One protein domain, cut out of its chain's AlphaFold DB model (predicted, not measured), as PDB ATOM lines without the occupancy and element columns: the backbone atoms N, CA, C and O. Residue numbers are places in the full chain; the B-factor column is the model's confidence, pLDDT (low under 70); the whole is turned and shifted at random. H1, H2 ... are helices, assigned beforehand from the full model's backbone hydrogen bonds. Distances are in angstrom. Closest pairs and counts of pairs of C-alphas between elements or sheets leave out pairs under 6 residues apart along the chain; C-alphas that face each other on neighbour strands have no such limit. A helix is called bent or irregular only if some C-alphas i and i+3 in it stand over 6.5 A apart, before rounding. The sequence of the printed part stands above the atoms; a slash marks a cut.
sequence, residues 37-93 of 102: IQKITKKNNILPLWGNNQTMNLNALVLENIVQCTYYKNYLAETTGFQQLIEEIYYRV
ATOM      1  N   ILE A  37     245.616 165.429 208.818       59.41
ATOM      2  CA  ILE A  37     244.487 165.699 207.924       59.41
ATOM      3  C   ILE A  37     243.110 165.367 208.541       59.41
ATOM      4  O   ILE A  37     242.093 165.744 207.970       59.41
ATOM      5  N   GLN A  38     243.068 164.661 209.677       55.28
ATOM      6  CA  GLN A  38     241.856 164.198 210.356       55.28
ATOM      7  C   GLN A  38     241.722 164.729 211.798       55.28
ATOM      8  O   GLN A  38     240.968 164.150 212.583       55.28
ATOM      9  N   LYS A  39     242.374 165.841 212.166       55.17
ATOM     10  CA  LYS A  39     242.186 166.472 213.485       55.17
ATOM     11  C   LYS A  39     240.730 166.908 213.698       55.17
ATOM     12  O   LYS A  39     240.292 167.928 213.157       55.17
ATOM     13  N   ILE A  40     239.992 166.140 214.508       56.71
ATOM     14  CA  ILE A  40     238.538 166.201 214.750       56.71
ATOM     15  C   ILE A  40     238.114 167.553 215.347       56.71
ATOM     16  O   ILE A  40     237.828 167.703 216.527       56.71
ATOM     17  N   THR A  41     238.047 168.576 214.506       58.02
ATOM     18  CA  THR A  41     237.306 169.818 214.745       58.02
ATOM     19  C   THR A  41     235.983 169.723 213.982       58.02
ATOM     20  O   THR A  41     235.884 168.976 213.021       58.02
ATOM     21  N   LYS A  42     234.922 170.461 214.332       57.18
ATOM     22  CA  LYS A  42     233.614 170.381 213.623       57.18
ATOM     23  C   LYS A  42     233.672 170.657 212.100       57.18
ATOM     24  O   LYS A  42     232.675 170.487 211.409       57.18
ATOM     25  N   LYS A  43     234.832 171.064 211.571       58.55
ATOM     26  CA  LYS A  43     235.142 171.231 210.140       58.55
ATOM     27  C   LYS A  43     235.893 170.038 209.516       58.55
ATOM     28  O   LYS A  43     236.236 170.091 208.343       58.55
ATOM     29  N   ASN A  44     236.155 168.988 210.288       61.67
ATOM     30  CA  ASN A  44     237.073 167.893 209.970       61.67
ATOM     31  C   ASN A  44     236.414 166.672 209.311       61.67
ATOM     32  O   ASN A  44     237.102 165.755 208.886       61.67
ATOM     33  N   ASN A  45     235.091 166.657 209.152       70.47
ATOM     34  CA  ASN A  45     234.420 165.600 208.383       70.47
ATOM     35  C   ASN A  45     234.477 165.871 206.870       70.47
ATOM     36  O   ASN A  45     233.549 165.537 206.137       70.47
ATOM     37  N   ILE A  46     235.536 166.528 206.399       73.36
ATOM     38  CA  ILE A  46     235.770 166.794 204.984       73.36
ATOM     39  C   ILE A  46     237.011 166.001 204.611       73.36
ATOM     40  O   ILE A  46     238.129 166.366 204.968       73.36
ATOM     41  N   LEU A  47     236.802 164.897 203.899       76.79
ATOM     42  CA  LEU A  47     237.910 164.189 203.277       76.79
ATOM     43  C   LEU A  47     238.562 165.110 202.235       76.79
ATOM     44  O   LEU A  47     237.846 165.850 201.550       76.79
ATOM     45  N   PRO A  48     239.898 165.069 202.080       80.77
ATOM     46  CA  PRO A  48     240.541 165.766 200.979       80.77
ATOM     47  C   PRO A  48     239.932 165.272 199.666       80.77
ATOM     48  O   PRO A  48     239.651 164.083 199.511       80.77
ATOM     49  N   LEU A  49     239.714 166.180 198.718       80.79
ATOM     50  CA  LEU A  49     239.243 165.780 197.401       80.79
ATOM     51  C   LEU A  49     240.342 164.977 196.701       80.79
ATOM     52  O   LEU A  49     241.456 165.464 196.519       80.79
ATOM     53  N   TRP A  50     240.002 163.772 196.256       83.63
ATOM     54  CA  TRP A  50     240.873 162.976 195.401       83.63
ATOM     55  C   TRP A  50     240.502 163.189 193.935       83.63
ATOM     56  O   TRP A  50     239.361 162.966 193.523       83.63
ATOM     57  N   GLY A  51     241.491 163.593 193.138       85.85
ATOM     58  CA  GLY A  51     241.334 163.794 191.703       85.85
ATOM     59  C   GLY A  51     240.947 165.221 191.318       85.85
ATOM     60  O   GLY A  51     241.462 166.178 191.894       85.85
ATOM     61  N   ASN A  52     240.105 165.383 190.296       87.20
ATOM     62  CA  ASN A  52     239.842 166.693 189.690       87.20
ATOM     63  C   ASN A  52     238.432 167.222 190.011       87.20
ATOM     64  O   ASN A  52     237.434 166.586 189.680       87.20
ATOM     65  N   ASN A  53     238.369 168.436 190.573       85.27
ATOM     66  CA  ASN A  53     237.130 169.176 190.851       85.27
ATOM     67  C   ASN A  53     236.248 169.397 189.616       85.27
ATOM     68  O   ASN A  53     235.029 169.423 189.724       85.27
ATOM     69  N   GLN A  54     236.857 169.599 188.450       86.87
ATOM     70  CA  GLN A  54     236.138 169.929 187.224       86.87
ATOM     71  C   GLN A  54     235.615 168.682 186.520       86.87
ATOM     72  O   GLN A  54     234.486 168.677 186.041       86.87
ATOM     73  N   THR A  55     236.430 167.625 186.441       88.25
ATOM     74  CA  THR A  55     236.040 166.410 185.712       88.25
ATOM     75  C   THR A  55     235.350 165.374 186.585       88.25
ATOM     76  O   THR A  55     234.804 164.416 186.048       88.25
ATOM     77  N   MET A  56     235.381 165.524 187.914       86.83
ATOM     78  CA  MET A  56     234.857 164.544 188.877       86.83
ATOM     79  C   MET A  56     235.427 163.129 188.667       86.83
ATOM     80  O   MET A  56     234.779 162.134 188.980       86.83
ATOM     81  N   ASN A  57     236.642 163.035 188.113       90.89
ATOM     82  CA  ASN A  57     237.294 161.784 187.703       90.89
ATOM     83  C   ASN A  57     236.550 160.999 186.606       90.89
ATOM     84  O   ASN A  57     236.781 159.805 186.425       90.89
ATOM     85  N   LEU A  58     235.683 161.669 185.847       90.32
ATOM     86  CA  LEU A  58     234.983 161.104 184.700       90.32
ATOM     87  C   LEU A  58     235.784 161.305 183.408       90.32
ATOM     88  O   LEU A  58     236.552 162.260 183.261       90.32
ATOM     89  N   ASN A  59     235.564 160.413 182.441       93.19
ATOM     90  CA  ASN A  59     236.040 160.600 181.072       93.19
ATOM     91  C   ASN A  59     235.341 161.811 180.423       93.19
ATOM     92  O   ASN A  59     234.147 162.014 180.638       93.19
ATOM     93  N   ALA A  60     236.050 162.563 179.575       91.49
ATOM     94  CA  ALA A  60     235.556 163.799 178.962       91.49
ATOM     95  C   ALA A  60     234.226 163.612 178.206       91.49
ATOM     96  O   ALA A  60     233.296 164.385 178.412       91.49
ATOM     97  N   LEU A  61     234.100 162.540 177.414       92.22
ATOM     98  CA  LEU A  61     232.864 162.234 176.675       92.22
ATOM     99  C   LEU A  61     231.687 161.896 177.603       92.22
ATOM    100  O   LEU A  61     230.542 162.226 177.319       92.22
ATOM    101  N   VAL A  62     231.963 161.234 178.729       91.61
ATOM    102  CA  VAL A  62     230.924 160.873 179.706       91.61
ATOM    103  C   VAL A  62     230.452 162.116 180.449       91.61
ATOM    104  O   VAL A  62     229.252 162.296 180.634       91.61
ATOM    105  N   LEU A  63     231.386 162.988 180.834       91.11
ATOM    106  CA  LEU A  63     231.072 164.263 181.466       91.11
ATOM    107  C   LEU A  63     230.208 165.137 180.550       91.11
ATOM    108  O   LEU A  63     229.199 165.668 181.003       91.11
ATOM    109  N   GLU A  64     230.564 165.244 179.268       91.40
ATOM    110  CA  GLU A  64     229.774 165.986 178.283       91.40
ATOM    111  C   GLU A  64     228.351 165.429 178.166       91.40
ATOM    112  O   GLU A  64     227.389 166.189 178.277       91.40
ATOM    113  N   ASN A  65     228.206 164.107 178.041       91.20
ATOM    114  CA  ASN A  65     226.896 163.463 177.977       91.20
ATOM    115  C   ASN A  65     226.055 163.758 179.226       91.20
ATOM    116  O   ASN A  65     224.903 164.165 179.099       91.20
ATOM    117  N   ILE A  66     226.630 163.614 180.427       89.81
ATOM    118  CA  ILE A  66     225.930 163.893 181.691       89.81
ATOM    119  C   ILE A  66     225.470 165.349 181.744       89.81
ATOM    120  O   ILE A  66     224.311 165.607 182.055       89.81
ATOM    121  N   VAL A  67     226.346 166.297 181.399       89.14
ATOM    122  CA  VAL A  67     226.009 167.726 181.398       89.14
ATOM    123  C   VAL A  67     224.929 168.041 180.360       89.14
ATOM    124  O   VAL A  67     224.112 168.933 180.581       89.14
ATOM    125  N   GLN A  68     224.891 167.317 179.238       90.61
ATOM    126  CA  GLN A  68     223.891 167.490 178.187       90.61
ATOM    127  C   GLN A  68     222.529 166.870 178.522       90.61
ATOM    128  O   GLN A  68     221.518 167.396 178.041       90.61
ATOM    129  N   CYS A  69     222.486 165.822 179.350       88.16
ATOM    130  CA  CYS A  69     221.260 165.129 179.736       88.16
ATOM    131  C   CYS A  69     220.226 166.067 180.380       88.16
ATOM    132  O   CYS A  69     220.526 166.857 181.278       88.16
ATOM    133  N   THR A  70     218.959 165.899 179.987       87.38
ATOM    134  CA  THR A  70     217.810 166.652 180.520       87.38
ATOM    135  C   THR A  70     217.669 166.496 182.031       87.38
ATOM    136  O   THR A  70     217.358 167.462 182.726       87.38
ATOM    137  N   TYR A  71     217.934 165.292 182.551       87.18
ATOM    138  CA  TYR A  71     217.838 165.027 183.983       87.18
ATOM    139  C   TYR A  71     218.820 165.882 184.794       87.18
ATOM    140  O   TYR A  71     218.437 166.508 185.782       87.18
ATOM    141  N   TYR A  72     220.068 165.976 184.328       89.13
ATOM    142  CA  TYR A  72     221.082 166.789 184.983       89.13
ATOM    143  C   TYR A  72     220.710 168.274 184.956       89.13
ATOM    144  O   TYR A  72     220.656 168.907 186.006       89.13
ATOM    145  N   LYS A  73     220.379 168.812 183.775       88.56
ATOM    146  CA  LYS A  73     220.082 170.244 183.596       88.56
ATOM    147  C   LYS A  73     218.876 170.724 184.399       88.56
ATOM    148  O   LYS A  73     218.933 171.808 184.962       88.56
ATOM    149  N   ASN A  74     217.801 169.938 184.441       86.87
ATOM    150  CA  ASN A  74     216.534 170.398 185.012       86.87
ATOM    151  C   ASN A  74     216.395 170.115 186.509       86.87
ATOM    152  O   ASN A  74     215.587 170.767 187.161       86.87
ATOM    153  N   TYR A  75     217.111 169.121 187.041       86.14
ATOM    154  CA  TYR A  75     216.879 168.652 188.411       86.14
ATOM    155  C   TYR A  75     218.144 168.643 189.266       86.14
ATOM    156  O   TYR A  75     218.086 169.003 190.438       86.14
ATOM    157  N   LEU A  76     219.301 168.279 188.706       87.38
ATOM    158  CA  LEU A  76     220.536 168.176 189.492       87.38
ATOM    159  C   LEU A  76     221.356 169.471 189.505       87.38
ATOM    160  O   LEU A  76     222.000 169.751 190.509       87.38
ATOM    161  N   ALA A  77     221.321 170.274 188.436       87.15
ATOM    162  CA  ALA A  77     222.167 171.463 188.297       87.15
ATOM    163  C   ALA A  77     221.903 172.545 189.364       87.15
ATOM    164  O   ALA A  77     222.831 173.235 189.777       87.15
ATOM    165  N   GLU A  78     220.656 172.681 189.819       87.43
ATOM    166  CA  GLU A  78     220.257 173.657 190.847       87.43
ATOM    167  C   GLU A  78     220.289 173.075 192.272       87.43
ATOM    168  O   GLU A  78     220.215 173.812 193.259       87.43
ATOM    169  N   THR A  79     220.424 171.752 192.399       87.06
ATOM    170  CA  THR A  79     220.373 171.059 193.686       87.06
ATOM    171  C   THR A  79     221.708 171.196 194.415       87.06
ATOM    172  O   THR A  79     222.711 170.593 194.043       87.06
ATOM    173  N   THR A  80     221.721 171.978 195.495       84.34
ATOM    174  CA  THR A  80     222.919 172.212 196.330       84.34
ATOM    175  C   THR A  80     222.852 171.507 197.685       84.34
ATOM    176  O   THR A  80     223.876 171.302 198.337       84.34
ATOM    177  N   GLY A  81     221.651 171.120 198.124       88.82
ATOM    178  CA  GLY A  81     221.433 170.481 199.416       88.82
ATOM    179  C   GLY A  81     221.631 168.967 199.367       88.82
ATOM    180  O   GLY A  81     221.050 168.290 198.522       88.82
ATOM    181  N   PHE A  82     222.364 168.418 200.341       87.44
ATOM    182  CA  PHE A  82     222.516 166.966 200.506       87.44
ATOM    183  C   PHE A  82     221.160 166.252 200.586       87.44
ATOM    184  O   PHE A  82     220.938 165.267 199.893       87.44
ATOM    185  N   GLN A  83     220.228 166.782 201.382       90.64
ATOM    186  CA  GLN A  83     218.911 166.172 201.561       90.64
ATOM    187  C   GLN A  83     218.111 166.115 200.250       90.64
ATOM    188  O   GLN A  83     217.560 165.072 199.913       90.64
ATOM    189  N   GLN A  84     218.113 167.209 199.481       89.52
ATOM    190  CA  GLN A  84     217.446 167.287 198.178       89.52
ATOM    191  C   GLN A  84     218.047 166.284 197.186       89.52
ATOM    192  O   GLN A  84     217.319 165.594 196.480       89.52
ATOM    193  N   LEU A  85     219.377 166.152 197.176       88.28
ATOM    194  CA  LEU A  85     220.064 165.179 196.331       88.28
ATOM    195  C   LEU A  85     219.659 163.737 196.677       88.28
ATOM    196  O   LEU A  85     219.436 162.930 195.779       88.28
ATOM    197  N   ILE A  86     219.536 163.410 197.966       90.00
ATOM    198  CA  ILE A  86     219.092 162.084 198.414       90.00
ATOM    199  C   ILE A  86     217.654 161.799 197.977       90.00
ATOM    200  O   ILE A  86     217.372 160.696 197.512       90.00
ATOM    201  N   GLU A  87     216.754 162.775 198.092       88.68
ATOM    202  CA  GLU A  87     215.369 162.639 197.629       88.68
ATOM    203  C   GLU A  87     215.311 162.379 196.119       88.68
ATOM    204  O   GLU A  87     214.633 161.453 195.669       88.68
ATOM    205  N   GLU A  88     216.084 163.131 195.338       86.43
ATOM    206  CA  GLU A  88     216.200 162.941 193.892       86.43
ATOM    207  C   GLU A  88     216.714 161.537 193.531       86.43
ATOM    208  O   GLU A  88     216.131 160.863 192.675       86.43
ATOM    209  N   ILE A  89     217.735 161.043 194.240       86.54
ATOM    210  CA  ILE A  89     218.244 159.676 194.068       86.54
ATOM    211  C   ILE A  89     217.158 158.649 194.396       86.54
ATOM    212  O   ILE A  89     216.919 157.731 193.615       86.54
ATOM    213  N   TYR A  90     216.476 158.812 195.526       86.29
ATOM    214  CA  TYR A  90     215.486 157.852 195.998       86.29
ATOM    215  C   TYR A  90     214.284 157.727 195.052       86.29
ATOM    216  O   TYR A  90     213.817 156.618 194.792       86.29
ATOM    217  N   TYR A  91     213.783 158.846 194.523       86.00
ATOM    218  CA  TYR A  91     212.559 158.846 193.719       86.00
ATOM    219  C   TYR A  91     212.787 158.671 192.219       86.00
ATOM    220  O   TYR A  91     211.895 158.167 191.532       86.00
ATOM    221  N   ARG A  92     213.934 159.096 191.677       80.74
ATOM    222  CA  ARG A  92     214.106 159.199 190.217       80.74
ATOM    223  C   ARG A  92     215.153 158.274 189.632       80.74
ATOM    224  O   ARG A  92     215.032 157.909 188.456       80.74
ATOM    225  N   VAL A  93     216.128 157.842 190.430       80.21
ATOM    226  CA  VAL A  93     217.134 156.875 189.987       80.21
ATOM    227  C   VAL A  93     216.513 155.479 190.004       80.21
ATOM    228  O   VAL A  93     216.654 154.698 190.937       80.21
TER     229      VAL A  93
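What this domain is: This is residues 37 to 93 of the 102 residues of the protein "Pre-mRNA-splicing factor 38" of Dracunculus medinensis (UniProt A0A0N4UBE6). A long stretch with no named element, residues 37 to 59, leads as an arm into an open curve of three short helices, with H2 between H1 and H3. The helices make no close bundle: H1 and H2 form a corner near their link, H3 folds back near H2, and residues 39 to 45 stick out at the far end of the arm. The printed part has 57 residues, with three named helices in the order H1, H2, H3 and no named strand. The class is all helix, though under half of the residues, 27 of 57, are in named elements. The whole is loose, with a radius of gyration of the C-alphas of 14.7 A, and only just elongated, with spans of 41 by 27 by 17 A.

Where its parts are: Begin at C-alpha 37, at (244.487, 165.699, 207.924); from there residues 37 to 59 run without a named element. Find C-alpha 60 at (235.556, 163.799, 178.962), where H1 begins; it covers residues 60 to 68 and measures 12.3 A from first to last C-alpha. After Cys 69 comes H2, residues 70 to 76, 9.5 A long; it is neither bent nor irregular, but only just: C-alphas 73 and 76 are 6.3 A apart. The longest helix, H3, holds residues 82 to 92 and runs 15.4 A, ending at C-alpha 92 at (214.106, 159.199, 190.217).

How they stand to each other: Look first at H1 and H2, which are close but not clearly touching; their closest C-alphas, those of Ile 66 and Tyr 72, are 6.5 A apart. Their lines stand about perpendicular, at 83 degrees. Go on to H2 and H3, which are also close but not clearly touching, with the C-alphas of Leu 76 and Leu 85 closest at 7.5 A. These two run opposite ways at a steep tilt of 38 degrees. H1 and H3 are apart. In the backbones of H1, H2 and H3, every O i to N i+4 pair is within hydrogen-bond range.

The domain as a whole: The two C-alphas farthest apart, those of Lys 39 and Thr 70, are 41.0 A from each other, and C-alphas 37 and 93 lie 33.9 A apart. The printed part has no cut. The links from H1 to H2, one residue, and from H2 to H3, five residues, are both tight. Residues 39 to 45 stand free. Read the B-factor column for the model's confidence: the mean pLDDT of the printed part is 82.8, and residues 37 to 44 are under 70.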